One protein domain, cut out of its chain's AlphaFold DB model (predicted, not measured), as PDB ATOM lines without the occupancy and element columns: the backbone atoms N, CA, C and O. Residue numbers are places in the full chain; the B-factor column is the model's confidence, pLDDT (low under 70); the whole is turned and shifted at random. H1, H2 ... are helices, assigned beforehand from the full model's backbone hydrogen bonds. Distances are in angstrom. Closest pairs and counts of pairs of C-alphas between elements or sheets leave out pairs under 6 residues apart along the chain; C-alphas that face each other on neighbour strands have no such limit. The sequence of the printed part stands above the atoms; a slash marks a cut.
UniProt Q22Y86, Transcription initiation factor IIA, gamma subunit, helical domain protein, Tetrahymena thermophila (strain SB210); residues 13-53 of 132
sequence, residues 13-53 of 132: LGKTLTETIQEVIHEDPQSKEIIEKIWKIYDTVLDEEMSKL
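AT A GLANCE: This is residues 13 to 53 of the 132 residues of the protein "Transcription initiation factor IIA, gamma subunit, helical domain protein" of Tetrahymena thermophila (strain SB210) (UniProt Q22Y86). Two helices lie loosely side by side and run opposite ways, the long H2 folding back beside the shorter H1 after a tight link; residues 44 to 53, of which 44 to 52 belong to H2, stand free and stick out past H1. The printed part has 41 residues with two named helices, H1 then H2, and no named strand: all helix. It is loose, with a radius of gyration of the C-alphas of 11.8 A, and spans 37 by 18 by 9 A.

HOW THE PARTS SIT: Begin with H2, residues 29 to 52, and look from it to H1, residues 13 to 24. They are close but not clearly touching: their closest C-alphas, those of Ile 21 and Ile 35, are 7.3 A apart. They run opposite ways at a shallow tilt of 21 degrees. In H1 every O i to N i+4 pair is within hydrogen-bond range; in H2, 19 of 20 are.

IN THESE COORDINATES: Find C-alpha 29 at (-30.337, -22.995, -20.549); from there H2 runs 35.8 A to C-alpha 52 at (-15.348, -27.838, -52.653). H1 begins at C-alpha 13, (-10.507, -22.690, -35.914), and is 16.5 A long.

THE WHOLE: The C-alphas farthest apart, those of Asp 28 and Leu 53, are 37.9 A apart. The printed part has no cut, and the link from H1 to H2 is tight. Look for pLDDT under 70 at residues 27 and 29.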
ATOM      1  N   LEU A  13      -9.284 -23.466 -35.700       91.06
ATOM      2  CA  LEU A  13     -10.507 -22.690 -35.914       91.06
ATOM      3  C   LEU A  13     -11.625 -23.103 -34.942       91.06
ATOM      4  O   LEU A  13     -12.320 -22.249 -34.401       91.06
ATOM      5  N   GLY A  14     -11.784 -24.405 -34.703       90.94
ATOM      6  CA  GLY A  14     -12.797 -24.925 -33.787       90.94
ATOM      7  C   GLY A  14     -12.492 -24.575 -32.332       90.94
ATOM      8  O   GLY A  14     -13.383 -24.177 -31.585       90.94
ATOM      9  N   LYS A  15     -11.219 -24.626 -31.930       90.44
ATOM     10  CA  LYS A  15     -10.791 -24.182 -30.598       90.44
ATOM     11  C   LYS A  15     -11.059 -22.700 -30.385       90.44
ATOM     12  O   LYS A  15     -11.687 -22.360 -29.392       90.44
ATOM     13  N   THR A  16     -10.691 -21.852 -31.344       93.00
ATOM     14  CA  THR A  16     -10.978 -20.414 -31.265       93.00
ATOM     15  C   THR A  16     -12.479 -20.148 -31.168       93.00
ATOM     16  O   THR A  16     -12.897 -19.361 -30.329       93.00
ATOM     17  N   LEU A  17     -13.313 -20.850 -31.946       91.50
ATOM     18  CA  LEU A  17     -14.768 -20.726 -31.818       91.50
ATOM     19  C   LEU A  17     -15.266 -21.154 -30.429       91.50
ATOM     20  O   LEU A  17     -16.141 -20.501 -29.869       91.50
ATOM     21  N   THR A  18     -14.696 -22.221 -29.861       88.06
ATOM     22  CA  THR A  18     -15.018 -22.674 -28.497       88.06
ATOM     23  C   THR A  18     -14.699 -21.593 -27.470       88.06
ATOM     24  O   THR A  18     -15.552 -21.271 -26.648       88.06
ATOM     25  N   GLU A  19     -13.498 -21.019 -27.544       89.19
ATOM     26  CA  GLU A  19     -13.035 -19.954 -26.651       89.19
ATOM     27  C   GLU A  19     -13.944 -18.719 -26.762       89.19
ATOM     28  O   GLU A  19     -14.464 -18.244 -25.759       89.19
ATOM     29  N   THR A  20     -14.259 -18.273 -27.982       89.19
ATOM     30  CA  THR A  20     -15.163 -17.132 -28.209       89.19
ATOM     31  C   THR A  20     -16.578 -17.387 -27.687       89.19
ATOM     32  O   THR A  20     -17.192 -16.505 -27.091       89.19
ATOM     33  N   ILE A  21     -17.118 -18.591 -27.888       87.81
ATOM     34  CA  ILE A  21     -18.430 -18.964 -27.346       87.81
ATOM     35  C   ILE A  21     -18.421 -18.870 -25.818       87.81
ATOM     36  O   ILE A  21     -19.355 -18.317 -25.248       87.81
ATOM     37  N   GLN A  22     -17.376 -19.387 -25.169       85.12
ATOM     38  CA  GLN A  22     -17.244 -19.364 -23.710       85.12
ATOM     39  C   GLN A  22     -17.111 -17.941 -23.150       85.12
ATOM     40  O   GLN A  22     -17.573 -17.683 -22.044       85.12
ATOM     41  N   GLU A  23     -16.511 -17.018 -23.903       84.75
ATOM     42  CA  GLU A  23     -16.392 -15.610 -23.508       84.75
ATOM     43  C   GLU A  23     -17.710 -14.833 -23.645       84.75
ATOM     44  O   GLU A  23     -18.006 -13.957 -22.834       84.75
ATOM     45  N   VAL A  24     -18.501 -15.129 -24.681       81.12
ATOM     46  CA  VAL A  24     -19.703 -14.350 -25.025       81.12
ATOM     47  C   VAL A  24     -20.962 -14.913 -24.369       81.12
ATOM     48  O   VAL A  24     -21.856 -14.162 -23.975       81.12
ATOM     49  N   ILE A  25     -21.057 -16.234 -24.253       78.00
ATOM     50  CA  ILE A  25     -22.273 -16.926 -23.841       78.00
ATOM     51  C   ILE A  25     -22.140 -17.361 -22.378       78.00
ATOM     52  O   ILE A  25     -21.297 -18.181 -22.031       78.00
ATOM     53  N   HIS A  26     -22.993 -16.811 -21.514       70.94
ATOM     54  CA  HIS A  26     -23.041 -17.170 -20.096       70.94
ATOM     55  C   HIS A  26     -23.842 -18.471 -19.922       70.94
ATOM     56  O   HIS A  26     -24.753 -18.746 -20.699       70.94
ATOM     57  N   GLU A  27     -23.498 -19.304 -18.934       65.00
ATOM     58  CA  GLU A  27     -24.101 -20.635 -18.757       65.00
ATOM     59  C   GLU A  27     -25.567 -20.584 -18.277       65.00
ATOM     60  O   GLU A  27     -25.885 -20.890 -17.129       65.00
ATOM     61  N   ASP A  28     -26.487 -20.239 -19.175       72.38
ATOM     62  CA  ASP A  28     -27.929 -20.387 -18.991       72.38
ATOM     63  C   ASP A  28     -28.520 -21.450 -19.955       72.38
ATOM     64  O   ASP A  28     -27.874 -21.881 -20.918       72.38
ATOM     65  N   PRO A  29     -29.739 -21.960 -19.705       68.88
ATOM     66  CA  PRO A  29     -30.337 -22.995 -20.549       68.88
ATOM     67  C   PRO A  29     -30.617 -22.576 -22.003       68.88
ATOM     68  O   PRO A  29     -30.525 -23.427 -22.886       68.88
ATOM     69  N   GLN A  30     -30.940 -21.305 -22.274       73.81
ATOM     70  CA  GLN A  30     -31.165 -20.810 -23.644       73.81
ATOM     71  C   GLN A  30     -29.845 -20.744 -24.415       73.81
ATOM     72  O   GLN A  30     -29.759 -21.132 -25.582       73.81
ATOM     73  N   SER A  31     -28.794 -20.334 -23.718       80.31
ATOM     74  CA  SER A  31     -27.419 -20.304 -24.185       80.31
ATOM     75  C   SER A  31     -26.919 -21.677 -24.660       80.31
ATOM     76  O   SER A  31     -26.271 -21.766 -25.702       80.31
ATOM     77  N   LYS A  32     -27.304 -22.777 -23.995       79.81
ATOM     78  CA  LYS A  32     -26.954 -24.142 -24.444       79.81
ATOM     79  C   LYS A  32     -27.529 -24.494 -25.818       79.81
ATOM     80  O   LYS A  32     -26.807 -25.023 -26.659       79.81
ATOM     81  N   GLU A  33     -28.797 -24.169 -26.073       84.56
ATOM     82  CA  GLU A  33     -29.437 -24.445 -27.369       84.56
ATOM     83  C   GLU A  33     -28.783 -23.634 -28.502       84.56
ATOM     84  O   GLU A  33     -28.588 -24.128 -29.615       84.56
ATOM     85  N   ILE A  34     -28.407 -22.386 -28.215       86.44
ATOM     86  CA  ILE A  34     -27.703 -21.520 -29.168       86.44
ATOM     87  C   ILE A  34     -26.326 -22.103 -29.503       86.44
ATOM     88  O   ILE A  34     -25.980 -22.196 -30.681       86.44
ATOM     89  N   ILE A  35     -25.569 -22.551 -28.497       86.62
ATOM     90  CA  ILE A  35     -24.254 -23.179 -28.686       86.62
ATOM     91  C   ILE A  35     -24.364 -24.411 -29.590       86.62
ATOM     92  O   ILE A  35     -23.595 -24.550 -30.542       86.62
ATOM     93  N   GLU A  36     -25.344 -25.284 -29.352       85.06
ATOM     94  CA  GLU A  36     -25.571 -26.461 -30.198       85.06
ATOM     95  C   GLU A  36     -25.896 -26.086 -31.652       85.06
ATOM     96  O   GLU A  36     -25.397 -26.723 -32.587       85.06
ATOM     97  N   LYS A  37     -26.691 -25.029 -31.866       87.69
ATOM     98  CA  LYS A  37     -26.997 -24.517 -33.212       87.69
ATOM     99  C   LYS A  37     -25.760 -23.955 -33.907       87.69
ATOM    100  O   LYS A  37     -25.549 -24.276 -35.077       87.69
ATOM    101  N   ILE A  38     -24.938 -23.167 -33.208       89.56
ATOM    102  CA  ILE A  38     -23.678 -22.627 -33.747       89.56
ATOM    103  C   ILE A  38     -22.784 -23.775 -34.208       89.56
ATOM    104  O   ILE A  38     -22.298 -23.767 -35.339       89.56
ATOM    105  N   TRP A  39     -22.631 -24.798 -33.372       88.25
ATOM    106  CA  TRP A  39     -21.817 -25.956 -33.706       88.25
ATOM    107  C   TRP A  39     -22.339 -26.743 -34.906       88.25
ATOM    108  O   TRP A  39     -21.563 -27.117 -35.780       88.25
ATOM    109  N   LYS A  40     -23.658 -26.939 -35.007       86.38
ATOM    110  CA  LYS A  40     -24.265 -27.610 -36.163       86.38
ATOM    111  C   LYS A  40     -24.008 -26.852 -37.470       86.38
ATOM    112  O   LYS A  40     -23.765 -27.479 -38.502       86.38
ATOM    113  N   ILE A  41     -24.075 -25.520 -37.430       89.12
ATOM    114  CA  ILE A  41     -23.762 -24.662 -38.581       89.12
ATOM    115  C   ILE A  41     -22.275 -24.777 -38.922       89.12
ATOM    116  O   ILE A  41     -21.945 -25.022 -40.078       89.12
ATOM    117  N   TYR A  42     -21.397 -24.659 -37.926       90.38
ATOM    118  CA  TYR A  42     -19.948 -24.767 -38.096       90.38
ATOM    119  C   TYR A  42     -19.538 -26.074 -38.783       90.38
ATOM    120  O   TYR A  42     -18.819 -26.044 -39.781       90.38
ATOM    121  N   ASP A  43     -20.040 -27.208 -38.287       84.81
ATOM    122  CA  ASP A  43     -19.721 -28.524 -38.844       84.81
ATOM    123  C   ASP A  43     -20.207 -28.646 -40.298       84.81
ATOM    124  O   ASP A  43     -19.470 -29.116 -41.162       84.81
ATOM    125  N   THR A  44     -21.426 -28.168 -40.582       84.31
ATOM    126  CA  THR A  44     -22.028 -28.233 -41.926       84.31
ATOM    127  C   THR A  44     -21.240 -27.389 -42.926       84.31
ATOM    128  O   THR A  44     -20.907 -27.863 -44.010       84.31
ATOM    129  N   VAL A  45     -20.903 -26.151 -42.552       87.50
ATOM    130  CA  VAL A  45     -20.143 -25.237 -43.412       87.50
ATOM    131  C   VAL A  45     -18.752 -25.797 -43.691       87.50
ATOM    132  O   VAL A  45     -18.316 -25.784 -44.838       87.50
ATOM    133  N   LEU A  46     -18.055 -26.326 -42.682       86.50
ATOM    134  CA  LEU A  46     -16.734 -26.907 -42.911       86.50
ATOM    135  C   LEU A  46     -16.772 -28.142 -43.807       86.50
ATOM    136  O   LEU A  46     -15.920 -28.255 -44.684       86.50
ATOM    137  N   ASP A  47     -17.739 -29.041 -43.628       80.56
ATOM    138  CA  ASP A  47     -17.886 -30.199 -44.514       80.56
ATOM    139  C   ASP A  47     -18.125 -29.763 -45.968       80.56
ATOM    140  O   ASP A  47     -17.481 -30.276 -46.890       80.56
ATOM    141  N   GLU A  48     -19.000 -28.778 -46.185       83.56
ATOM    142  CA  GLU A  48     -19.260 -28.232 -47.516       83.56
ATOM    143  C   GLU A  48     -18.017 -27.582 -48.127       83.56
ATOM    144  O   GLU A  48     -17.673 -27.883 -49.269       83.56
ATOM    145  N   GLU A  49     -17.316 -26.725 -47.389       86.06
ATOM    146  CA  GLU A  49     -16.127 -26.035 -47.894       86.06
ATOM    147  C   GLU A  49     -14.978 -27.008 -48.172       86.06
ATOM    148  O   GLU A  49     -14.367 -26.948 -49.242       86.06
ATOM    149  N   MET A  50     -14.739 -27.982 -47.288       80.31
ATOM    150  CA  MET A  50     -13.725 -29.016 -47.511       80.31
ATOM    151  C   MET A  50     -14.037 -29.871 -48.747       80.31
ATOM    152  O   MET A  50     -13.114 -30.274 -49.453       80.31
ATOM    153  N   SER A  51     -15.318 -30.108 -49.056       75.81
ATOM    154  CA  SER A  51     -15.736 -30.852 -50.255       75.81
ATOM    155  C   SER A  51     -15.540 -30.075 -51.565       75.81
ATOM    156  O   SER A  51     -15.376 -30.680 -52.625       75.81
ATOM    157  N   LYS A  52     -15.524 -28.736 -51.501       81.12
ATOM    158  CA  LYS A  52     -15.348 -27.838 -52.653       81.12
ATOM    159  C   LYS A  52     -13.878 -27.580 -52.995       81.12
ATOM    160  O   LYS A  52     -13.600 -27.014 -54.053       81.12
ATOM    161  N   LEU A  53     -12.928 -27.977 -52.144       75.31
ATOM    162  CA  LEU A  53     -11.498 -27.740 -52.367       75.31
ATOM    163  C   LEU A  53     -10.960 -28.572 -53.546       75.31
ATOM    164  O   LEU A  53     -10.454 -29.681 -53.381       75.31
TER     165      LEU A  53